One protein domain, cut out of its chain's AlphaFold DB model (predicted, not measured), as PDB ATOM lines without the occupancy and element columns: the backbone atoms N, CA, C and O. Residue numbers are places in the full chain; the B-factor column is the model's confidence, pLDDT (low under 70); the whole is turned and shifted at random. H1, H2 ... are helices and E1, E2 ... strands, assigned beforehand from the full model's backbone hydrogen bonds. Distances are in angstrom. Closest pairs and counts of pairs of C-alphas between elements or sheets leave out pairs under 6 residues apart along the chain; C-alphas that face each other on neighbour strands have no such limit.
ATOM      1  N   TYR A  31     105.924 109.357 124.433       80.31
ATOM      2  CA  TYR A  31     106.267 109.598 123.033       80.31
ATOM      3  C   TYR A  31     105.056 109.968 122.148       80.31
ATOM      4  O   TYR A  31     105.130 111.002 121.485       80.31
ATOM      5  N   PRO A  32     103.894 109.276 122.210       80.19
ATOM      6  CA  PRO A  32     102.706 109.694 121.454       80.19
ATOM      7  C   PRO A  32     102.209 111.098 121.816       80.19
ATOM      8  O   PRO A  32     101.688 111.816 120.968       80.19
ATOM      9  N   ARG A  33     102.378 111.514 123.079       81.50
ATOM     10  CA  ARG A  33     101.965 112.851 123.530       81.50
ATOM     11  C   ARG A  33     102.896 113.931 123.008       81.50
ATOM     12  O   ARG A  33     102.415 114.968 122.570       81.50
ATOM     13  N   MET A  34     104.204 113.689 123.047       85.00
ATOM     14  CA  MET A  34     105.190 114.587 122.445       85.00
ATOM     15  C   MET A  34     104.875 114.788 120.959       85.00
ATOM     16  O   MET A  34     104.733 115.922 120.513       85.00
ATOM     17  N   PHE A  35     104.638 113.691 120.237       81.88
ATOM     18  CA  PHE A  35     104.304 113.735 118.817       81.88
ATOM     19  C   PHE A  35     103.022 114.539 118.545       81.88
ATOM     20  O   PHE A  35     103.036 115.460 117.738       81.88
ATOM     21  N   MET A  36     101.934 114.280 119.278       82.00
ATOM     22  CA  MET A  36     100.663 114.996 119.084       82.00
ATOM     23  C   MET A  36     100.732 116.491 119.443       82.00
ATOM     24  O   MET A  36     100.114 117.314 118.776       82.00
ATOM     25  N   TYR A  37     101.437 116.860 120.518       82.94
ATOM     26  CA  TYR A  37     101.411 118.231 121.055       82.94
ATOM     27  C   TYR A  37     102.553 119.133 120.576       82.94
ATOM     28  O   TYR A  37     102.492 120.348 120.804       82.94
ATOM     29  N   GLN A  38     103.592 118.566 119.960       84.31
ATOM     30  CA  GLN A  38     104.762 119.307 119.484       84.31
ATOM     31  C   GLN A  38     104.963 119.132 117.976       84.31
ATOM     32  O   GLN A  38     104.993 120.134 117.266       84.31
ATOM     33  N   GLU A  39     105.009 117.893 117.481       82.38
ATOM     34  CA  GLU A  39     105.344 117.602 116.077       82.38
ATOM     35  C   GLU A  39     104.144 117.772 115.129       82.38
ATOM     36  O   GLU A  39     104.236 118.441 114.103       82.38
ATOM     37  N   LEU A  40     102.970 117.244 115.491       84.50
ATOM     38  CA  LEU A  40     101.750 117.299 114.672       84.50
ATOM     39  C   LEU A  40     100.942 118.589 114.882       84.50
ATOM     40  O   LEU A  40      99.722 118.556 115.037       84.50
ATOM     41  N   THR A  41     101.620 119.737 114.912       87.75
ATOM     42  CA  THR A  41     100.977 121.045 115.145       87.75
ATOM     43  C   THR A  41     100.762 121.870 113.872       87.75
ATOM     44  O   THR A  41     100.229 122.980 113.927       87.75
ATOM     45  N   THR A  42     101.155 121.343 112.709       91.06
ATOM     46  CA  THR A  42     100.966 121.995 111.406       91.06
ATOM     47  C   THR A  42      99.532 121.830 110.894       91.06
ATOM     48  O   THR A  42      98.828 120.884 111.252       91.06
ATOM     49  N   LEU A  43      99.089 122.746 110.023       91.00
ATOM     50  CA  LEU A  43      97.757 122.664 109.405       91.00
ATOM     51  C   LEU A  43      97.600 121.390 108.564       91.00
ATOM     52  O   LEU A  43      96.567 120.735 108.636       91.00
ATOM     53  N   GLU A  44      98.641 121.007 107.826       90.50
ATOM     54  CA  GLU A  44      98.662 119.778 107.030       90.50
ATOM     55  C   GLU A  44      98.445 118.526 107.888       90.50
ATOM     56  O   GLU A  44      97.567 117.713 107.589       90.50
ATOM     57  N   ALA A  45      99.210 118.387 108.977       85.88
ATOM     58  CA  ALA A  45      99.087 117.256 109.890       85.88
ATOM     59  C   ALA A  45      97.679 117.181 110.499       85.88
ATOM     60  O   ALA A  45      97.090 116.101 110.575       85.88
ATOM     61  N   ALA A  46      97.117 118.330 110.878       85.50
ATOM     62  CA  ALA A  46      95.777 118.410 111.441       85.50
ATOM     63  C   ALA A  46      94.682 118.036 110.434       85.50
ATOM     64  O   ALA A  46      93.837 117.205 110.758       85.50
ATOM     65  N   ILE A  47      94.707 118.580 109.210       88.44
ATOM     66  CA  ILE A  47      93.718 118.255 108.166       88.44
ATOM     67  C   ILE A  47      93.763 116.763 107.839       88.44
ATOM     68  O   ILE A  47      92.722 116.107 107.790       88.44
ATOM     69  N   ASN A  48      94.964 116.211 107.645       85.25
ATOM     70  CA  ASN A  48      95.132 114.793 107.341       85.25
ATOM     71  C   ASN A  48      94.636 113.900 108.487       85.25
ATOM     72  O   ASN A  48      93.988 112.884 108.225       85.25
ATOM     73  N   GLY A  49      94.894 114.294 109.739       79.38
ATOM     74  CA  GLY A  49      94.411 113.592 110.927       79.38
ATOM     75  C   GLY A  49      92.889 113.644 111.087       79.38
ATOM     76  O   GLY A  49      92.271 112.619 111.364       79.38
ATOM     77  N   LEU A  50      92.271 114.809 110.867       81.44
ATOM     78  CA  LEU A  50      90.820 115.002 110.981       81.44
ATOM     79  C   LEU A  50      90.043 114.277 109.873       81.44
ATOM     80  O   LEU A  50      88.993 113.697 110.149       81.44
ATOM     81  N   ARG A  51      90.580 114.239 108.645       85.12
ATOM     82  CA  ARG A  51      89.962 113.538 107.504       85.12
ATOM     83  C   ARG A  51      90.051 112.016 107.594       85.12
ATOM     84  O   ARG A  51      89.218 111.328 107.009       85.12
ATOM     85  N   ASN A  52      91.040 111.485 108.315       73.94
ATOM     86  CA  ASN A  52      91.292 110.045 108.420       73.94
ATOM     87  C   ASN A  52      91.231 109.541 109.873       73.94
ATOM     88  O   ASN A  52      92.231 109.035 110.391       73.94
ATOM     89  N   PRO A  53      90.073 109.623 110.552       64.31
ATOM     90  CA  PRO A  53      89.942 109.109 111.907       64.31
ATOM     91  C   PRO A  53      89.947 107.570 111.884       64.31
ATOM     92  O   PRO A  53      88.916 106.934 111.666       64.31
ATOM     93  N   GLN A  54      91.104 106.936 112.093       54.53
ATOM     94  CA  GLN A  54      91.167 105.478 112.233       54.53
ATOM     95  C   GLN A  54      90.704 105.040 113.633       54.53
ATOM     96  O   GLN A  54      91.283 105.439 114.641       54.53
ATOM     97  N   THR A  55      89.642 104.220 113.663       42.31
ATOM     98  CA  THR A  55      89.265 103.254 114.722       42.31
ATOM     99  C   THR A  55      89.426 103.687 116.185       42.31
ATOM    100  O   THR A  55      89.747 102.887 117.061       42.31
ATOM    101  N   ILE A  56      89.080 104.928 116.492       42.88
ATOM    102  CA  ILE A  56      88.491 105.272 117.785       42.88
ATOM    103  C   ILE A  56      87.018 105.501 117.466       42.88
ATOM    104  O   ILE A  56      86.723 106.083 116.421       42.88
ATOM    105  N   ASN A  57      86.100 104.979 118.289       38.88
ATOM    106  CA  ASN A  57      84.668 105.274 118.177       38.88
ATOM    107  C   ASN A  57      84.504 106.727 117.717       38.88
ATOM    108  O   ASN A  57      85.080 107.611 118.353       38.88
ATOM    109  N   LYS A  58      83.790 106.948 116.603       42.84
ATOM    110  CA  LYS A  58      83.660 108.225 115.860       42.84
ATOM    111  C   LYS A  58      83.311 109.461 116.725       42.84
ATOM    112  O   LYS A  58      83.286 110.574 116.218       42.84
ATOM    113  N   ASN A  59      83.077 109.264 118.017       40.66
ATOM    114  CA  ASN A  59      82.707 110.231 119.035       40.66
ATOM    115  C   ASN A  59      83.907 110.977 119.664       40.66
ATOM    116  O   ASN A  59      83.732 112.103 120.120       40.66
ATOM    117  N   ASP A  60      85.118 110.401 119.695       45.69
ATOM    118  CA  ASP A  60      86.136 110.831 120.681       45.69
ATOM    119  C   ASP A  60      87.267 111.726 120.132       45.69
ATOM    120  O   ASP A  60      87.942 112.413 120.898       45.69
ATOM    121  N   GLY A  61      87.482 111.778 118.812       41.03
ATOM    122  CA  GLY A  61      88.555 112.595 118.210       41.03
ATOM    123  C   GLY A  61      88.309 114.109 118.289       41.03
ATOM    124  O   GLY A  61      89.246 114.903 118.282       41.03
ATOM    125  N   LEU A  62      87.043 114.506 118.422       45.53
ATOM    126  CA  LEU A  62      86.588 115.901 118.472       45.53
ATOM    127  C   LEU A  62      86.387 116.402 119.911       45.53
ATOM    128  O   LEU A  62      86.052 117.563 120.137       45.53
ATOM    129  N   LEU A  63      86.641 115.537 120.902       45.94
ATOM    130  CA  LEU A  63      86.389 115.776 122.327       45.94
ATOM    131  C   LEU A  63      87.372 116.768 122.982       45.94
ATOM    132  O   LEU A  63      87.239 117.081 124.167       45.94
ATOM    133  N   HIS A  64      88.384 117.241 122.249       47.94
ATOM    134  CA  HIS A  64      89.493 118.045 122.782       47.94
ATOM    135  C   HIS A  64      89.639 119.430 122.145       47.94
ATOM    136  O   HIS A  64      90.687 120.064 122.274       47.94
ATOM    137  N   ILE A  65      88.583 119.930 121.505       47.47
ATOM    138  CA  ILE A  65      88.504 121.336 121.105       47.47
ATOM    139  C   ILE A  65      87.890 122.091 122.276       47.47
ATOM    140  O   ILE A  65      86.681 122.102 122.462       47.47
ATOM    141  N   TYR A  66      88.736 122.643 123.138       45.16
ATOM    142  CA  TYR A  66      88.274 123.529 124.198       45.16
ATOM    143  C   TYR A  66      88.221 124.958 123.667       45.16
ATOM    144  O   TYR A  66      89.230 125.488 123.196       45.16
ATOM    145  N   ILE A  67      87.054 125.588 123.777       44.31
ATOM    146  CA  ILE A  67      86.867 127.005 123.479       44.31
ATOM    147  C   ILE A  67      86.800 127.717 124.826       44.31
ATOM    148  O   ILE A  67      85.776 127.711 125.503       44.31
ATOM    149  N   LYS A  68      87.918 128.312 125.259       39.88
ATOM    150  CA  LYS A  68      87.893 129.182 126.437       39.88
ATOM    151  C   LYS A  68      87.322 130.532 126.038       39.88
ATOM    152  O   LYS A  68      87.985 131.317 125.364       39.88
ATOM    153  N   ASP A  69      86.119 130.801 126.509       41.84
ATOM    154  CA  ASP A  69      85.389 132.028 126.234       41.84
ATOM    155  C   ASP A  69      85.840 133.193 127.134       41.84
ATOM    156  O   ASP A  69      85.107 133.669 128.003       41.84
ATOM    157  N   ASN A  70      87.086 133.634 126.936       37.97
ATOM    158  CA  ASN A  70      87.589 134.892 127.481       37.97
ATOM    159  C   ASN A  70      88.028 135.798 126.327       37.97
ATOM    160  O   ASN A  70      88.864 135.408 125.510       37.97
ATOM    161  N   ASN A  71      87.539 137.042 126.332       43.38
ATOM    162  CA  ASN A  71      87.918 138.123 125.408       43.38
ATOM    163  C   ASN A  71      89.447 138.354 125.297       43.38
ATOM    164  O   ASN A  71      89.909 138.954 124.326       43.38
ATOM    165  N   ASP A  72      90.238 137.841 126.245       44.72
ATOM    166  CA  ASP A  72      91.706 137.888 126.230       44.72
ATOM    167  C   ASP A  72      92.370 136.713 125.481       44.72
ATOM    168  O   ASP A  72      93.434 136.871 124.881       44.72
ATOM    169  N   VAL A  73      91.746 135.528 125.456       50.56
ATOM    170  CA  VAL A  73      92.276 134.326 124.775       50.56
ATOM    171  C   VAL A  73      92.161 134.488 123.259       50.56
ATOM    172  O   VAL A  73      93.098 134.177 122.523       50.56
ATOM    173  N   GLY A  74      91.060 135.087 122.796       53.16
ATOM    174  CA  GLY A  74      90.835 135.411 121.389       53.16
ATOM    175  C   GLY A  74      91.846 136.394 120.791       53.16
ATOM    176  O   GLY A  74      91.839 136.564 119.583       53.16
ATOM    177  N   LYS A  75      92.726 137.032 121.578       57.12
ATOM    178  CA  LYS A  75      93.839 137.853 121.059       57.12
ATOM    179  C   LYS A  75      95.137 137.062 120.896       57.12
ATOM    180  O   LYS A  75      95.853 137.264 119.921       57.12
ATOM    181  N   ASN A  76      95.415 136.126 121.801       67.81
ATOM    182  CA  ASN A  76      96.687 135.394 121.826       67.81
ATOM    183  C   ASN A  76      96.699 134.136 120.945       67.81
ATOM    184  O   ASN A  76      97.772 133.652 120.591       67.81
ATOM    185  N   TYR A  77      95.528 133.613 120.566       78.56
ATOM    186  CA  TYR A  77      95.406 132.367 119.799       78.56
ATOM    187  C   TYR A  77      94.725 132.536 118.435       78.56
ATOM    188  O   TYR A  77      94.335 131.542 117.838       78.56
ATOM    189  N   GLN A  78      94.635 133.760 117.901       83.94
ATOM    190  CA  GLN A  78      94.014 134.044 116.588       83.94
ATOM    191  C   GLN A  78      94.621 133.235 115.441       83.94
ATOM    192  O   GLN A  78      93.958 132.899 114.469       83.94
ATOM    193  N   LYS A  79      95.906 132.904 115.567       90.19
ATOM    194  CA  LYS A  79      96.640 132.121 114.576       90.19
ATOM    195  C   LYS A  79      96.441 130.606 114.719       90.19
ATOM    196  O   LYS A  79      96.899 129.870 113.845       90.19
ATOM    197  N   ASN A  80      95.816 130.144 115.808       90.00
ATOM    198  CA  ASN A  80      95.570 128.731 116.085       90.00
ATOM    199  C   ASN A  80      94.217 128.306 115.508       90.00
ATOM    200  O   ASN A  80      93.177 128.751 115.978       90.00
ATOM    201  N   ALA A  81      94.212 127.386 114.554       88.50
ATOM    202  CA  ALA A  81      92.997 126.861 113.943       88.50
ATOM    203  C   ALA A  81      92.032 126.234 114.971       88.50
ATOM    204  O   ALA A  81      90.823 126.390 114.847       88.50
ATOM    205  N   VAL A  82      92.558 125.611 116.036       83.44
ATOM    206  CA  VAL A  82      91.766 124.884 117.052       83.44
ATOM    207  C   VAL A  82      90.684 125.737 117.718       83.44
ATOM    208  O   VAL A  82      89.671 125.191 118.138       83.44
ATOM    209  N   VAL A  83      90.858 127.059 117.828       82.06
ATOM    210  CA  VAL A  83      89.846 127.913 118.480       82.06
ATOM    211  C   VAL A  83      88.629 128.201 117.590       82.06
ATOM    212  O   VAL A  83      87.636 128.736 118.074       82.06
ATOM    213  N   TYR A  84      88.684 127.830 116.307       85.88
ATOM    214  CA  TYR A  84      87.619 128.038 115.330       85.88
ATOM    215  C   TYR A  84      86.965 126.703 114.962       85.88
ATOM    216  O   TYR A  84      87.555 125.895 114.247       85.88
ATOM    217  N   LEU A  85      85.717 126.491 115.392       84.12
ATOM    218  CA  LEU A  85      84.964 125.258 115.110       84.12
ATOM    219  C   LEU A  85      84.837 124.949 113.616       84.12
ATOM    220  O   LEU A  85      84.889 123.786 113.221       84.12
ATOM    221  N   GLU A  86      84.712 125.983 112.784       86.19
ATOM    222  CA  GLU A  86      84.618 125.826 111.334       86.19
ATOM    223  C   GLU A  86      85.828 125.078 110.756       86.19
ATOM    224  O   GLU A  86      85.650 124.212 109.904       86.19
ATOM    225  N   THR A  87      87.044 125.329 111.263       87.88
ATOM    226  CA  THR A  87      88.261 124.647 110.774       87.88
ATOM    227  C   THR A  87      88.182 123.136 110.954       87.88
ATOM    228  O   THR A  87      88.755 122.374 110.184       87.88
ATOM    229  N   VAL A  88      87.420 122.687 111.944       86.44
ATOM    230  CA  VAL A  88      87.246 121.275 112.224       86.44
ATOM    231  C   VAL A  88      86.056 120.718 111.460       86.44
ATOM    232  O   VAL A  88      86.214 119.735 110.744       86.44
ATOM    233  N   PHE A  89      84.891 121.362 111.530       86.81
ATOM    234  CA  PHE A  89      83.678 120.887 110.855       86.81
ATOM    235  C   PHE A  89      83.812 120.814 109.336       86.81
ATOM    236  O   PHE A  89      83.224 119.936 108.716       86.81
ATOM    237  N   ARG A  90      84.654 121.665 108.748       88.06
ATOM    238  CA  ARG A  90      84.954 121.652 107.316       88.06
ATOM    239  C   ARG A  90      85.877 120.500 106.882       88.06
ATOM    240  O   ARG A  90      85.973 120.185 105.702       88.06
ATOM    241  N   THR A  91      86.557 119.850 107.828       87.12
ATOM    242  CA  THR A  91      87.530 118.772 107.552       87.12
ATOM    243  C   THR A  91      87.054 117.381 107.944       87.12
ATOM    244  O   THR A  91      87.774 116.409 107.718       87.12
ATOM    245  N   ILE A  92      85.849 117.277 108.498       85.50
ATOM    246  CA  ILE A  92      85.224 116.021 108.911       85.50
ATOM    247  C   ILE A  92      83.885 115.837 108.205       85.50
ATOM    248  O   ILE A  92      83.317 116.781 107.659       85.50
ATOM    249  N   ASP A  93      83.338 114.623 108.282       86.38
ATOM    250  CA  ASP A  93      81.977 114.365 107.822       86.38
ATOM    251  C   ASP A  93      81.012 114.959 108.852       86.38
ATOM    252  O   ASP A  93      80.667 114.323 109.855       86.38
ATOM    253  N   PHE A  94      80.646 116.221 108.622       85.75
ATOM    254  CA  PHE A  94      79.830 117.014 109.530       85.75
ATOM    255  C   PHE A  94      78.476 116.354 109.799       85.75
ATOM    256  O   PHE A  94      78.082 116.224 110.957       85.75
ATOM    257  N   ASN A  95      77.799 115.857 108.762       87.75
ATOM    258  CA  ASN A  95      76.477 115.243 108.896       87.75
ATOM    259  C   ASN A  95      76.539 113.950 109.720       87.75
ATOM    260  O   ASN A  95      75.743 113.766 110.645       87.75
ATOM    261  N   THR A  96      77.527 113.085 109.461       84.50
ATOM    262  CA  THR A  96      77.749 111.892 110.290       84.50
ATOM    263  C   THR A  96      78.083 112.277 111.731       84.50
ATOM    264  O   THR A  96      77.573 111.656 112.666       84.50
ATOM    265  N   TRP A  97      78.907 113.306 111.941       83.75
ATOM    266  CA  TRP A  97      79.266 113.767 113.280       83.75
ATOM    267  C   TRP A  97      78.066 114.332 114.053       83.75
ATOM    268  O   TRP A  97      77.859 113.951 115.205       83.75
ATOM    269  N   VAL A  98      77.219 115.160 113.437       84.50
ATOM    270  CA  VAL A  98      76.017 115.721 114.082       84.50
ATOM    271  C   VAL A  98      75.097 114.614 114.600       84.50
ATOM    272  O   VAL A  98      74.603 114.710 115.730       84.50
ATOM    273  N   ILE A  99      74.933 113.522 113.846       83.12
ATOM    274  CA  ILE A  99      74.157 112.349 114.280       83.12
ATOM    275  C   ILE A  99      74.744 111.749 115.568       83.12
ATOM    276  O   ILE A  99      73.992 111.421 116.487       83.12
ATOM    277  N   THR A 100      76.076 111.667 115.696       77.88
ATOM    278  CA  THR A 100      76.721 111.157 116.925       77.88
ATOM    279  C   THR A 100      76.463 112.028 118.154       77.88
ATOM    280  O   THR A 100      76.424 111.517 119.272       77.88
ATOM    281  N   THR A 101      76.205 113.326 117.963       78.56
ATOM    282  CA  THR A 101      75.833 114.244 119.052       78.56
ATOM    283  C   THR A 101      74.363 114.134 119.468       78.56
ATOM    284  O   THR A 101      73.912 114.925 120.291       78.56
ATOM    285  N   GLN A 102      73.594 113.195 118.899       83.06
ATOM    286  CA  GLN A 102      72.140 113.092 119.091       83.06
ATOM    287  C   GLN A 102      71.421 114.411 118.764       83.06
ATOM    288  O   GLN A 102      70.478 114.806 119.446       83.06
ATOM    289  N   ASN A 103      71.893 115.120 117.730       83.94
ATOM    290  CA  ASN A 103      71.376 116.422 117.296       83.94
ATOM    291  C   ASN A 103      71.529 117.565 118.328       83.94
ATOM    292  O   ASN A 103      71.028 118.670 118.107       83.94
ATOM    293  N   LEU A 104      72.252 117.348 119.435       85.25
ATOM    294  CA  LEU A 104      72.468 118.378 120.452       85.25
ATOM    295  C   LEU A 104      73.236 119.581 119.899       85.25
ATOM    296  O   LEU A 104      72.948 120.704 120.299       85.25
ATOM    297  N   PHE A 105      74.152 119.386 118.944       87.56
ATOM    298  CA  PHE A 105      74.846 120.503 118.298       87.56
ATOM    299  C   PHE A 105      73.865 121.488 117.641       87.56
ATOM    300  O   PHE A 105      73.963 122.699 117.847       87.56
ATOM    301  N   ASN A 106      72.869 120.976 116.916       88.94
ATOM    302  CA  ASN A 106      71.893 121.823 116.238       88.94
ATOM    303  C   ASN A 106      71.002 122.573 117.233       88.94
ATOM    304  O   ASN A 106      70.743 123.762 117.063       88.94
ATOM    305  N   ILE A 107      70.590 121.905 118.313       87.31
ATOM    306  CA  ILE A 107      69.766 122.510 119.370       87.31
ATOM    307  C   ILE A 107      70.554 123.580 120.138       87.31
ATOM    308  O   ILE A 107      70.033 124.657 120.419       87.31
ATOM    309  N   ARG A 108      71.810 123.289 120.497       88.38
ATOM    310  CA  ARG A 108      72.599 124.119 121.417       88.38
ATOM    311  C   ARG A 108      73.388 125.223 120.721       88.38
ATOM    312  O   ARG A 108      73.608 126.256 121.340       88.38
ATOM    313  N   ILE A 109      73.803 125.044 119.470       89.12
ATOM    314  CA  ILE A 109      74.630 126.017 118.738       89.12
ATOM    315  C   ILE A 109      73.862 126.589 117.550       89.12
ATOM    316  O   ILE A 109      73.592 127.789 117.527       89.12
ATOM    317  N   VAL A 110      73.455 125.753 116.589       89.44
ATOM    318  CA  VAL A 110      72.872 126.228 115.318       89.44
ATOM    319  C   VAL A 110      71.582 127.018 115.534       89.44
ATOM    320  O   VAL A 110      71.432 128.105 114.980       89.44
ATOM    321  N   ALA A 111      70.682 126.546 116.401       88.62
ATOM    322  CA  ALA A 111      69.454 127.266 116.734       88.62
ATOM    323  C   ALA A 111      69.740 128.659 117.324       88.62
ATOM    324  O   ALA A 111      69.039 129.620 117.010       88.62
ATOM    325  N   GLY A 112      70.795 128.782 118.138       87.94
ATOM    326  CA  GLY A 112      71.248 130.065 118.671       87.94
ATOM    327  C   GLY A 112      71.835 130.976 117.591       87.94
ATOM    328  O   GLY A 112      71.529 132.164 117.561       87.94
ATOM    329  N   ILE A 113      72.617 130.421 116.658       89.44
ATOM    330  CA  ILE A 113      73.177 131.160 115.517       89.44
ATOM    331  C   ILE A 113      72.048 131.733 114.649       89.44
ATOM    332  O   ILE A 113      72.042 132.935 114.385       89.44
ATOM    333  N   ILE A 114      71.065 130.908 114.273       90.06
ATOM    334  CA  ILE A 114      69.908 131.318 113.457       90.06
ATOM    335  C   ILE A 114      69.104 132.429 114.141       90.06
ATOM    336  O   ILE A 114      68.693 133.384 113.486       90.06
ATOM    337  N   LYS A 115      68.906 132.338 115.460       86.12
ATOM    338  CA  LYS A 115      68.197 133.368 116.234       86.12
ATOM    339  C   LYS A 115      68.995 134.665 116.360       86.12
ATOM    340  O   LYS A 115      68.413 135.740 116.283       86.12
ATOM    341  N   SER A 116      70.314 134.571 116.527       86.31
ATOM    342  CA  SER A 116      71.194 135.741 116.646       86.31
ATOM    343  C   SER A 116      71.416 136.478 115.319       86.31
ATOM    344  O   SER A 116      71.637 137.687 115.312       86.31
ATOM    345  N   SER A 117      71.351 135.769 114.187       87.19
ATOM    346  CA  SER A 117      71.486 136.336 112.846       87.19
ATOM    347  C   SER A 117      70.492 135.684 111.894       87.19
ATOM    348  O   SER A 117      70.722 134.594 111.369       87.19
ATOM    349  N   LEU A 118      69.392 136.394 111.639       82.75
ATOM    350  CA  LEU A 118      68.258 135.896 110.853       82.75
ATOM    351  C   LEU A 118      68.603 135.602 109.384       82.75
ATOM    352  O   LEU A 118      67.908 134.819 108.745       82.75
ATOM    353  N   VAL A 119      69.660 136.221 108.843       85.31
ATOM    354  CA  VAL A 119      70.072 136.059 107.436       85.31
ATOM    355  C   VAL A 119      71.297 135.156 107.318       85.31
ATOM    356  O   VAL A 119      71.249 134.136 106.634       85.31
ATOM    357  N   SER A 120      72.395 135.492 108.002       87.50
ATOM    358  CA  SER A 120      73.651 134.739 107.881       87.50
ATOM    359  C   SER A 120      73.626 133.419 108.650       87.50
ATOM    360  O   SER A 120      74.357 132.498 108.299       87.50
ATOM    361  N   GLY A 121      72.791 133.299 109.685       87.94
ATOM    362  CA  GLY A 121      72.712 132.088 110.495       87.94
ATOM    363  C   GLY A 121      72.202 130.869 109.717       87.94
ATOM    364  O   GLY A 121      72.905 129.857 109.676       87.94
ATOM    365  N   PRO A 122      71.040 130.954 109.039       90.94
ATOM    366  CA  PRO A 122      70.569 129.885 108.158       90.94
ATOM    367  C   PRO A 122      71.555 129.553 107.030       90.94
ATOM    368  O   PRO A 122      71.776 128.380 106.740       90.94
ATOM    369  N   GLN A 123      72.198 130.569 106.439       91.88
ATOM    370  CA  GLN A 123      73.218 130.370 105.401       91.88
ATOM    371  C   GLN A 123      74.419 129.575 105.922       91.88
ATOM    372  O   GLN A 123      74.895 128.673 105.239       91.88
ATOM    373  N   PHE A 124      74.885 129.869 107.139       89.12
ATOM    374  CA  PHE A 124      75.980 129.137 107.769       89.12
ATOM    375  C   PHE A 124      75.603 127.682 108.088       89.12
ATOM    376  O   PHE A 124      76.405 126.782 107.853       89.12
ATOM    377  N   SER A 125      74.372 127.431 108.553       88.94
ATOM    378  CA  SER A 125      73.868 126.061 108.754       88.94
ATOM    379  C   SER A 125      73.871 125.273 107.446       88.94
ATOM    380  O   SER A 125      74.452 124.195 107.365       88.94
ATOM    381  N   GLN A 126      73.293 125.858 106.392       91.06
ATOM    382  CA  GLN A 126      73.227 125.229 105.076       91.06
ATOM    383  C   GLN A 126      74.622 125.011 104.475       91.06
ATOM    384  O   GLN A 126      74.848 124.013 103.791       91.06
ATOM    385  N   TYR A 127      75.556 125.929 104.734       91.94
ATOM    386  CA  TYR A 127      76.955 125.789 104.353       91.94
ATOM    387  C   TYR A 127      77.609 124.578 105.022       91.94
ATOM    388  O   TYR A 127      78.229 123.788 104.317       91.94
ATOM    389  N   LEU A 128      77.451 124.398 106.338       89.00
ATOM    390  CA  LEU A 128      78.037 123.254 107.048       89.00
ATOM    391  C   LEU A 128      77.436 121.918 106.592       89.00
ATOM    392  O   LEU A 128      78.167 120.949 106.410       89.00
ATOM    393  N   GLU A 129      76.122 121.872 106.361       89.75
ATOM    394  CA  GLU A 129      75.411 120.660 105.926       89.75
ATOM    395  C   GLU A 129      75.802 120.204 104.515       89.75
ATOM    396  O   GLU A 129      75.860 119.004 104.245       89.75
ATOM    397  N   ASN A 130      76.074 121.154 103.614       91.88
ATOM    398  CA  ASN A 130      76.353 120.885 102.200       91.88
ATOM    399  C   ASN A 130      77.826 121.102 101.819       91.88
ATOM    400  O   ASN A 130      78.154 121.181 100.633       91.88
ATOM    401  N   HIS A 131      78.714 121.238 102.805       88.00
ATOM    402  CA  HIS A 131      80.124 121.492 102.551       88.00
ATOM    403  C   HIS A 131      80.784 120.321 101.797       88.00
ATOM    404  O   HIS A 131      80.568 119.152 102.114       88.00
ATOM    405  N   VAL A 132      81.642 120.643 100.825       88.81
ATOM    406  CA  VAL A 132      82.447 119.672 100.070       88.81
ATOM    407  C   VAL A 132      83.922 119.909 100.357       88.81
ATOM    408  O   VAL A 132      84.412 121.027 100.184       88.81
ATOM    409  N   TYR A 133      84.638 118.843 100.724       89.38
ATOM    410  CA  TYR A 133      86.061 118.924 101.032       89.38
ATOM    411  C   TYR A 133      86.867 119.532  99.890       89.38
ATOM    412  O   TYR A 133      86.840 119.057  98.752       89.38
ATOM    413  N   LEU A 134      87.678 120.528 100.231       91.38
ATOM    414  CA  LEU A 134      88.709 121.020  99.334       91.38
ATOM    415  C   LEU A 134      89.898 120.051  99.295       91.38
ATOM    416  O   LEU A 134      90.095 119.230 100.197       91.38
ATOM    417  N   SER A 135      90.750 120.166  98.274       93.19
ATOM    418  CA  SER A 135      92.076 119.538  98.323       93.19
ATOM    419  C   SER A 135      92.858 120.049  99.541       93.19
ATOM    420  O   SER A 135      92.600 121.145 100.037       93.19
ATOM    421  N   LEU A 136      93.809 119.250 100.033       91.12
ATOM    422  CA  LEU A 136      94.642 119.600 101.189       91.12
ATOM    423  C   LEU A 136      95.284 120.991 101.032       91.12
ATOM    424  O   LEU A 136      95.198 121.822 101.928       91.12
ATOM    425  N   GLU A 137      95.862 121.264  99.863       94.69
ATOM    426  CA  GLU A 137      96.517 122.539  99.556       94.69
ATOM    427  C   GLU A 137      95.534 123.721  99.569       94.69
ATOM    428  O   GLU A 137      95.806 124.754 100.177       94.69
ATOM    429  N   ASN A 138      94.348 123.555  98.973       94.75
ATOM    430  CA  ASN A 138      93.324 124.601  98.955       94.75
ATOM    431  C   ASN A 138      92.734 124.858 100.350       94.75
ATOM    432  O   ASN A 138      92.403 125.997 100.676       94.75
ATOM    433  N   GLU A 139      92.624 123.822 101.183       93.44
ATOM    434  CA  GLU A 139      92.190 123.925 102.578       93.44
ATOM    435  C   GLU A 139      93.176 124.776 103.400       93.44
ATOM    436  O   GLU A 139      92.767 125.724 104.073       93.44
ATOM    437  N   ILE A 140      94.479 124.492 103.262       94.06
ATOM    438  CA  ILE A 140      95.567 125.229 103.924       94.06
ATOM    439  C   ILE A 140      95.614 126.679 103.441       94.06
ATOM    440  O   ILE A 140      95.699 127.594 104.264       94.06
ATOM    441  N   ASN A 141      95.528 126.905 102.127       95.19
ATOM    442  CA  ASN A 141      95.541 128.246 101.541       95.19
ATOM    443  C   ASN A 141      94.342 129.076 102.011       95.19
ATOM    444  O   ASN A 141      94.501 130.247 102.359       95.19
ATOM    445  N   PHE A 142      93.158 128.461 102.090       93.31
ATOM    446  CA  PHE A 142      91.962 129.116 102.606       93.31
ATOM    447  C   PHE A 142      92.170 129.588 104.050       93.31
ATOM    448  O   PHE A 142      92.002 130.771 104.323       93.31
ATOM    449  N   TRP A 143      92.614 128.729 104.971       91.56
ATOM    450  CA  TRP A 143      92.845 129.145 106.364       91.56
ATOM    451  C   TRP A 143      93.979 130.158 106.511       91.56
ATOM    452  O   TRP A 143      93.860 131.119 107.274       91.56
ATOM    453  N   SER A 144      95.048 129.990 105.732       93.69
ATOM    454  CA  SER A 144      96.177 130.923 105.714       93.69
ATOM    455  C   SER A 144      95.746 132.324 105.270       93.69
ATOM    456  O   SER A 144      96.259 133.311 105.797       93.69
ATOM    457  N   SER A 145      94.749 132.431 104.380       95.44
ATOM    458  CA  SER A 145      94.178 133.722 103.966       95.44
ATOM    459  C   SER A 145      93.498 134.491 105.110       95.44
ATOM    460  O   SER A 145      93.468 135.720 105.087       95.44
ATOM    461  N   PHE A 146      93.044 133.790 106.157       92.81
ATOM    462  CA  PHE A 146      92.485 134.373 107.384       92.81
ATOM    463  C   PHE A 146      93.526 134.558 108.504       92.81
ATOM    464  O   PHE A 146      93.168 134.863 109.641       92.81
ATOM    465  N   GLY A 147      94.822 134.381 108.218       91.88
ATOM    466  CA  GLY A 147      95.907 134.549 109.193       91.88
ATOM    467  C   GLY A 147      96.094 133.373 110.161       91.88
ATOM    468  O   GLY A 147      96.857 133.484 111.126       91.88
ATOM    469  N   ILE A 148      95.436 132.242 109.905       92.25
ATOM    470  CA  ILE A 148      95.587 130.999 110.666       92.25
ATOM    471  C   ILE A 148      96.840 130.268 110.165       92.25
ATOM    472  O   ILE A 148      97.037 130.129 108.965       92.25
ATOM    473  N   SER A 149      97.704 129.804 111.073       92.75
ATOM    474  CA  SER A 149      99.027 129.256 110.702       92.75
ATOM    475  C   SER A 149      99.391 127.925 111.356       92.75
ATOM    476  O   SER A 149     100.281 127.237 110.864       92.75
ATOM    477  N   TYR A 150      98.725 127.534 112.441       91.62
ATOM    478  CA  TYR A 150      99.004 126.271 113.126       91.62
ATOM    479  C   TYR A 150      97.742 125.688 113.757       91.62
ATOM    480  O   TYR A 150      96.758 126.396 113.962       91.62
ATOM    481  N   PHE A 151      97.778 124.403 114.094       88.38
ATOM    482  CA  PHE A 151      96.708 123.687 114.778       88.38
ATOM    483  C   PHE A 151      97.303 122.997 116.006       88.38
ATOM    484  O   PHE A 151      97.864 121.908 115.925       88.38
ATOM    485  N   LYS A 152      97.235 123.656 117.166       86.75
ATOM    486  CA  LYS A 152      97.803 123.133 118.415       86.75
ATOM    487  C   LYS A 152      96.706 122.846 119.423       86.75
ATOM    488  O   LYS A 152      96.044 123.768 119.905       86.75
ATOM    489  N   LEU A 153      96.557 121.567 119.757       79.50
ATOM    490  CA  LEU A 153      95.604 121.091 120.753       79.50
ATOM    491  C   LEU A 153      96.030 121.459 122.176       79.50
ATOM    492  O   LEU A 153      97.218 121.548 122.497       79.50
ATOM    493  N   GLN A 154      95.039 121.599 123.052       78.19
ATOM    494  CA  GLN A 154      95.270 121.700 124.486       78.19
ATOM    495  C   GLN A 154      95.646 120.333 125.069       78.19
ATOM    496  O   GLN A 154      95.101 119.295 124.685       78.19
ATOM    497  N   TYR A 155      96.581 120.339 126.021       78.50
ATOM    498  CA  TYR A 155      97.006 119.124 126.704       78.50
ATOM    499  C   TYR A 155      95.836 118.443 127.416       78.50
ATOM    500  O   TYR A 155      95.196 119.077 128.249       78.50
ATOM    501  N   SER A 156      95.648 117.149 127.144       74.06
ATOM    502  CA  SER A 156      94.632 116.281 127.731       74.06
ATOM    503  C   SER A 156      95.191 114.917 128.088       74.06
ATOM    504  O   SER A 156      96.028 114.356 127.381       74.06
ATOM    505  N   ASN A 157      94.714 114.364 129.202       76.25
ATOM    506  CA  ASN A 157      95.059 113.020 129.645       76.25
ATOM    507  C   ASN A 157      93.838 112.111 129.858       76.25
ATOM    508  O   ASN A 157      93.996 111.036 130.444       76.25
ATOM    509  N   GLN A 158      92.662 112.534 129.383       73.88
ATOM    510  CA  GLN A 158      91.413 111.767 129.431       73.88
ATOM    511  C   GLN A 158      91.479 110.511 128.552       73.88
ATOM    512  O   GLN A 158      90.952 109.461 128.920       73.88
ATOM    513  N   TYR A 159      92.205 110.592 127.437       74.69
ATOM    514  CA  TYR A 159      92.534 109.462 126.577       74.69
ATOM    515  C   TYR A 159      94.038 109.220 126.591       74.69
ATOM    516  O   TYR A 159      94.847 110.147 126.690       74.69
ATOM    517  N   GLN A 160      94.433 107.953 126.509       76.88
ATOM    518  CA  GLN A 160      95.779 107.630 126.078       76.88
ATOM    519  C   GLN A 160      95.841 107.771 124.563       76.88
ATOM    520  O   GLN A 160      95.092 107.105 123.861       76.88
ATOM    521  N   ILE A 161      96.758 108.603 124.077       78.12
ATOM    522  CA  ILE A 161      97.029 108.723 122.647       78.12
ATOM    523  C   ILE A 161      97.697 107.426 122.180       78.12
ATOM    524  O   ILE A 161      98.727 107.023 122.727       78.12
ATOM    525  N   GLY A 162      97.072 106.767 121.207       75.44
ATOM    526  CA  GLY A 162      97.634 105.602 120.537       75.44
ATOM    527  C   GLY A 162      98.679 106.000 119.497       75.44
ATOM    528  O   GLY A 162      98.695 107.128 119.015       75.44
ATOM    529  N   LEU A 163      99.553 105.066 119.148       76.00
ATOM    530  CA  LEU A 163     100.566 105.250 118.118       76.00
ATOM    531  C   LEU A 163     100.862 103.908 117.461       76.00
ATOM    532  O   LEU A 163     101.183 102.947 118.155       76.00
ATOM    533  N   GLN A 164     100.811 103.850 116.135       73.25
ATOM    534  CA  GLN A 164     101.297 102.705 115.379       73.25
ATOM    535  C   GLN A 164     102.358 103.174 114.388       73.25
ATOM    536  O   GLN A 164     102.076 103.988 113.516       73.25
ATOM    537  N   GLU A 165     103.566 102.634 114.512       71.31
ATOM    538  CA  GLU A 165     104.681 102.914 113.610       71.31
ATOM    539  C   GLU A 165     104.991 101.664 112.791       71.31
ATOM    540  O   GLU A 165     105.237 100.584 113.342       71.31
ATOM    541  N   ASN A 166     105.003 101.823 111.471       71.50
ATOM    542  CA  ASN A 166     105.399 100.788 110.525       71.50
ATOM    543  C   ASN A 166     106.607 101.303 109.729       71.50
ATOM    544  O   ASN A 166     106.603 102.452 109.297       71.50
ATOM    545  N   THR A 167     107.607 100.456 109.501       72.94
ATOM    546  CA  THR A 167     108.651 100.692 108.497       72.94
ATOM    547  C   THR A 167     108.415  99.801 107.294       72.94
ATOM    548  O   THR A 167     107.872  98.701 107.415       72.94
ATOM    549  N   ILE A 168     108.842 100.273 106.132       77.00
ATOM    550  CA  ILE A 168     108.838  99.491 104.903       77.00
ATOM    551  C   ILE A 168     110.239  98.906 104.736       77.00
ATOM    552  O   ILE A 168     111.230  99.621 104.859       77.00
ATOM    553  N   ILE A 169     110.317  97.600 104.506       77.94
ATOM    554  CA  ILE A 169     111.551  96.901 104.149       77.94
ATOM    555  C   ILE A 169     111.418  96.507 102.685       77.94
ATOM    556  O   ILE A 169     110.584  95.671 102.344       77.94
ATOM    557  N   GLU A 170     112.222  97.117 101.823       80.31
ATOM    558  CA  GLU A 170     112.322  96.749 100.415       80.31
ATOM    559  C   GLU A 170     113.512  95.808 100.221       80.31
ATOM    560  O   GLU A 170     114.620  96.084 100.685       80.31
ATOM    561  N   ASN A 171     113.279  94.659  99.588       75.94
ATOM    562  CA  ASN A 171     114.360  93.740  99.250       75.94
ATOM    563  C   ASN A 171     115.045  94.141  97.929       75.94
ATOM    564  O   ASN A 171     114.552  94.970  97.173       75.94
ATOM    565  N   ALA A 172     116.168  93.494  97.605       77.88
ATOM    566  CA  ALA A 172     116.932  93.766  96.380       77.88
ATOM    567  C   ALA A 172     116.176  93.475  95.060       77.88
ATOM    568  O   ALA A 172     116.695  93.769  93.987       77.88
ATOM    569  N   LEU A 173     114.977  92.886  95.128       73.81
ATOM    570  CA  LEU A 173     114.100  92.603  93.987       73.81
ATOM    571  C   LEU A 173     112.958  93.630  93.853       73.81
ATOM    572  O   LEU A 173     112.080  93.444  93.015       73.81
ATOM    573  N   GLY A 174     112.937  94.679  94.683       77.56
ATOM    574  CA  GLY A 174     111.888  95.703  94.690       77.56
ATOM    575  C   GLY A 174     110.599  95.289  95.407       77.56
ATOM    576  O   GLY A 174     109.572  95.949  95.269       77.56
ATOM    577  N   VAL A 175     110.607  94.182  96.162       82.12
ATOM    578  CA  VAL A 175     109.438  93.745  96.941       82.12
ATOM    579  C   VAL A 175     109.455  94.422  98.306       82.12
ATOM    580  O   VAL A 175     110.389  94.239  99.090       82.12
ATOM    581  N   THR A 176     108.392  95.167  98.603       75.25
ATOM    582  CA  THR A 176     108.211  95.901  99.860       75.25
ATOM    583  C   THR A 176     107.383  95.116 100.881       75.25
ATOM    584  O   THR A 176     106.276  94.671 100.573       75.25
ATOM    585  N   TYR A 177     107.867  95.023 102.121       71.88
ATOM    586  CA  TYR A 177     107.175  94.422 103.265       71.88
ATOM    587  C   TYR A 177     106.950  95.451 104.375       71.88
ATOM    588  O   TYR A 177     107.861  96.197 104.731       71.88
ATOM    589  N   PHE A 178     105.759  95.459 104.976       71.19
ATOM    590  CA  PHE A 178     105.476  96.285 106.151       71.19
ATOM    591  C   PHE A 178     105.907  95.560 107.428       71.19
ATOM    592  O   PHE A 178     105.342  94.527 107.784       71.19
ATOM    593  N   ALA A 179     106.870  96.128 108.150       67.25
ATOM    594  CA  ALA A 179     107.267  95.676 109.477       67.25
ATOM    595  C   ALA A 179     106.793  96.689 110.525       67.25
ATOM    596  O   ALA A 179     107.145  97.867 110.485       67.25
ATOM    597  N   ARG A 180     105.974  96.246 111.478       69.94
ATOM    598  CA  ARG A 180     105.502  97.099 112.575       69.94
ATOM    599  C   ARG A 180     106.611  97.251 113.619       69.94
ATOM    600  O   ARG A 180     107.032  96.257 114.200       69.94
ATOM    601  N   ILE A 181     107.049  98.482 113.874       71.62
ATOM    602  CA  ILE A 181     108.106  98.798 114.851       71.62
ATOM    603  C   ILE A 181     107.510  98.996 116.246       71.62
ATOM    604  O   ILE A 181     108.061  98.521 117.237       71.62
ATOM    605  N   LYS A 182     106.386  99.717 116.342       69.50
ATOM    606  CA  LYS A 182     105.794 100.116 117.626       69.50
ATOM    607  C   LYS A 182     104.275 100.158 117.535       69.50
ATOM    608  O   LYS A 182     103.723 100.596 116.529       69.50
ATOM    609  N   ALA A 183     103.605  99.715 118.595       74.00
ATOM    610  CA  ALA A 183     102.162  99.850 118.755       74.00
ATOM    611  C   ALA A 183     101.816 100.204 120.200       74.00
ATOM    612  O   ALA A 183     102.111  99.451 121.123       74.00
ATOM    613  N   ILE A 184     101.162 101.344 120.376       76.06
ATOM    614  CA  ILE A 184     100.540 101.791 121.614       76.06
ATOM    615  C   ILE A 184      99.057 101.942 121.302       76.06
ATOM    616  O   ILE A 184      98.679 102.675 120.391       76.06
ATOM    617  N   LEU A 185      98.210 101.244 122.051       73.62
ATOM    618  CA  LEU A 185      96.767 101.344 121.869       73.62
ATOM    619  C   LEU A 185      96.237 102.649 122.469       73.62
ATOM    620  O   LEU A 185      96.678 103.087 123.538       73.62
ATOM    621  N   SER A 186      95.261 103.235 121.778       73.12
ATOM    622  CA  SER A 186      94.425 104.291 122.341       73.12
ATOM    623  C   SER A 186      93.418 103.673 123.308       73.12
ATOM    624  O   SER A 186      92.836 102.631 123.009       73.12
ATOM    625  N   TYR A 187      93.218 104.291 124.472       71.88
ATOM    626  CA  TYR A 187      92.173 103.870 125.408       71.88
ATOM    627  C   TYR A 187      91.632 105.038 126.232       71.88
ATOM    628  O   TYR A 187      92.364 105.962 126.605       71.88
ATOM    629  N   TYR A 188      90.339 104.973 126.549       73.00
ATOM    630  CA  TYR A 188      89.674 105.912 127.447       73.00
ATOM    631  C   TYR A 188      90.080 105.648 128.903       73.00
ATOM    632  O   TYR A 188      89.953 104.529 129.399       73.00
ATOM    633  N   ARG A 189      90.579 106.674 129.605       71.69
ATOM    634  CA  ARG A 189      91.185 106.532 130.947       71.69
ATOM    635  C   ARG A 189      90.195 106.721 132.102       71.69
ATOM    636  O   ARG A 189      90.611 106.620 133.258       71.69
ATOM    637  N   GLY A 190      88.918 106.963 131.801       64.69
ATOM    638  CA  GLY A 190      87.859 107.177 132.788       64.69
ATOM    639  C   GLY A 190      87.786 108.611 133.344       64.69
ATOM    640  O   GLY A 190      88.663 109.430 133.069       64.69
ATOM    641  N   PRO A 191      86.755 108.908 134.158       60.34
ATOM    642  CA  PRO A 191      86.448 110.259 134.646       60.34
ATOM    643  C   PRO A 191      87.318 110.738 135.826       60.34
ATOM    644  O   PRO A 191      87.360 111.927 136.112       60.34
ATOM    645  N   LEU A 192      88.045 109.847 136.511       57.03
ATOM    646  CA  LEU A 192      88.808 110.155 137.737       57.03
ATOM    647  C   LEU A 192      90.195 110.788 137.471       57.03
ATOM    648  O   LEU A 192      91.151 110.537 138.210       57.03
ATOM    649  N   ARG A 193      90.372 111.545 136.380       56.03
ATOM    650  CA  ARG A 193      91.684 112.077 135.960       56.03
ATOM    651  C   ARG A 193      91.675 113.603 135.854       56.03
ATOM    652  O   ARG A 193      90.729 114.216 135.388       56.03
ATOM    653  N   LEU A 194      92.784 114.207 136.279       60.38
ATOM    654  CA  LEU A 194      92.905 115.634 136.594       60.38
ATOM    655  C   LEU A 194      92.554 116.600 135.438       60.38
ATOM    656  O   LEU A 194      92.060 117.681 135.725       60.38
ATOM    657  N   THR A 195      92.750 116.256 134.152       66.38
ATOM    658  CA  THR A 195      92.492 117.234 133.068       66.38
ATOM    659  C   THR A 195      91.016 117.386 132.703       66.38
ATOM    660  O   THR A 195      90.631 118.477 132.306       66.38
ATOM    661  N   SER A 196      90.175 116.354 132.868       60.84
ATOM    662  CA  SER A 196      88.724 116.483 132.626       60.84
ATOM    663  C   SER A 196      88.029 117.351 133.678       60.84
ATOM    664  O   SER A 196      86.994 117.941 133.396       60.84
ATOM    665  N   TYR A 197      88.617 117.466 134.875       65.12
ATOM    666  CA  TYR A 197      88.201 118.439 135.891       65.12
ATOM    667  C   TYR A 197      88.720 119.852 135.598       65.12
ATOM    668  O   TYR A 197      88.060 120.827 135.935       65.12
ATOM    669  N   MET A 198      89.890 119.984 134.960       63.53
ATOM    670  CA  MET A 198      90.440 121.297 134.595       63.53
ATOM    671  C   MET A 198      89.646 121.981 133.478       63.53
ATOM    672  O   MET A 198      89.564 123.207 133.453       63.53
ATOM    673  N   TYR A 199      89.104 121.216 132.529       65.50
ATOM    674  CA  TYR A 199      88.232 121.732 131.479       65.50
ATOM    675  C   TYR A 199      87.247 120.637 131.043       65.50
ATOM    676  O   TYR A 199      87.639 119.514 130.731       65.50
ATOM    677  N   SER A 200      85.954 120.982 131.029       62.47
ATOM    678  CA  SER A 200      84.830 120.041 130.868       62.47
ATOM    679  C   SER A 200      84.774 119.375 129.481       62.47
ATOM    680  O   SER A 200      84.116 118.356 129.316       62.47
ATOM    681  N   GLY A 201      85.512 119.876 128.485       66.81
ATOM    682  CA  GLY A 201      85.487 119.363 127.110       66.81
ATOM    683  C   GLY A 201      84.189 119.709 126.364       66.81
ATOM    684  O   GLY A 201      83.128 119.859 126.968       66.81
ATOM    685  N   PHE A 202      84.262 119.823 125.035       72.88
ATOM    686  CA  PHE A 202      83.181 120.389 124.210       72.88
ATOM    687  C   PHE A 202      81.846 119.634 124.316       72.88
ATOM    688  O   PHE A 202      80.785 120.239 124.414       72.88
ATOM    689  N   ILE A 203      81.881 118.299 124.367       71.12
ATOM    690  CA  ILE A 203      80.666 117.468 124.420       71.12
ATOM    691  C   ILE A 203      79.840 117.702 125.697       71.12
ATOM    692  O   ILE A 203      78.617 117.562 125.686       71.12
ATOM    693  N   ASN A 204      80.497 118.037 126.811       72.56
ATOM    694  CA  ASN A 204      79.808 118.266 128.075       72.56
ATOM    695  C   ASN A 204      79.103 119.622 128.083       72.56
ATOM    696  O   ASN A 204      78.093 119.762 128.768       72.56
ATOM    697  N   GLU A 205      79.550 120.579 127.267       75.06
ATOM    698  CA  GLU A 205      78.871 121.867 127.118       75.06
ATOM    699  C   GLU A 205      77.463 121.698 126.541       75.06
ATOM    700  O   GLU A 205      76.553 122.421 126.930       75.06
ATOM    701  N   PHE A 206      77.217 120.685 125.705       78.62
ATOM    702  CA  PHE A 206      75.870 120.413 125.190       78.62
ATOM    703  C   PHE A 206      74.869 119.944 126.253       78.62
ATOM    704  O   PHE A 206      73.656 120.057 126.042       78.62
ATOM    705  N   LYS A 207      75.369 119.415 127.376       75.12
ATOM    706  CA  LYS A 207      74.558 118.872 128.474       75.12
ATOM    707  C   LYS A 207      74.212 119.907 129.540       75.12
ATOM    708  O   LYS A 207      73.348 119.629 130.360       75.12
TER     709      LYS A 207
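This is residues 31 to 207 of the 509 residues of an uncharacterized protein of Thraustotheca clavata (UniProt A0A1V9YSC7). Look first for a body of short helices and winding loops from which a long two-stranded hairpin, E1 and E2, reaches out as an arm at one end, while the helical hairpin H6 and H7, with H5 beside it, makes the other end. Near the middle are H2 and H4, with H8 packed on H2; H8 and H9 lie on opposite sides of the body. The printed part has 177 residues with ten named helices and two named strands, H1 to H8, then E1 and E2, then H9 and H10; the sheet is E1 - E2, antiparallel, and the class is mostly helix. The whole is only just compact, close to loose, with a radius of gyration of the C-alphas of 18.5 A, and its elongated outline spans 66 by 41 by 33 A.

Begin with H1, residues 31 to 39, which touches no helix. H2, residues 43 to 51, touches H8, residues 136 to 145, at a steep tilt of 54 degrees, opposite ways; their closest C-alphas, those of Leu 43 and Ile 140, are 6.4 A apart. Further on, H3, residues 73 to 76, touches no helix. H4, residues 85 to 89, is close to H2 but not clearly touching, the closest C-alphas, of Leu 50 and Val 88, being 7.3 A apart. At the far end find H6, residues 104 to 116, and H7, residues 120 to 129, a helical hairpin: they touch at a shallow tilt of 30 degrees, opposite ways, through residues 110 to 115 of H6 alone, with the C-alphas of Ile 114 and Gly 121 closest at 4.2 A. H5, residues 94 to 100, only just touches H7, with 3 pairs of C-alphas within 8 A, the closest those of Asn 95 and Glu 129 at 6.3 A; the two are about perpendicular at 81 degrees. H5 and H6 touch only at the corner, and only just, with 3 pairs within 8 A, the closest those of Val 98 and Phe 105 at 6.5 A. E1, residues 163 to 170, and E2, residues 176 to 184, form an antiparallel hairpin at 160 degrees; N 163 and O 184, 2.8 A apart, and N 169 and O 177, 2.8 A apart, are within hydrogen-bond range. The closest C-alphas of H1 and E1, those of Pro 32 and Leu 163, are 6.0 A apart. H9, residues 194 to 198, touches no helix, and H10, residues 202 to 205, is near H6. Every O i to N i+4 pair is within hydrogen-bond range in H1, H2, H4, H5, H7, H8 and H9, and 7 of 9 are in H6; H3 and H10 are too short for such a pair.

Find C-alpha 31 at (106.267, 109.598, 123.033); from there H1 runs 10.6 A to C-alpha 39. H2 measures 12.2 A, H6 17.8 A, H7 14.3 A and H8 14.4 A. E1 begins at C-alpha 163 at (100.566, 105.250, 118.118) and runs 22.9 A; E2 runs back over 23.8 A. H10 ends at C-alpha 205 at (78.871, 121.867, 127.118).

The two C-alphas farthest apart, those of Leu 118 and Ala 172, are 66.0 A apart, and residues 115 to 120 stand free. The links H2 to H3, of 21 residues, and H8 to E1, of 17, are long. Beyond the named strands, residues 159 to 160 pair antiparallel with residues 187 to 188. The printed part has no cut. Its mean pLDDT is 77.1, and this predicted model is under 70 at residues 53 to 76, 179 to 180, 182 and 190 to 201.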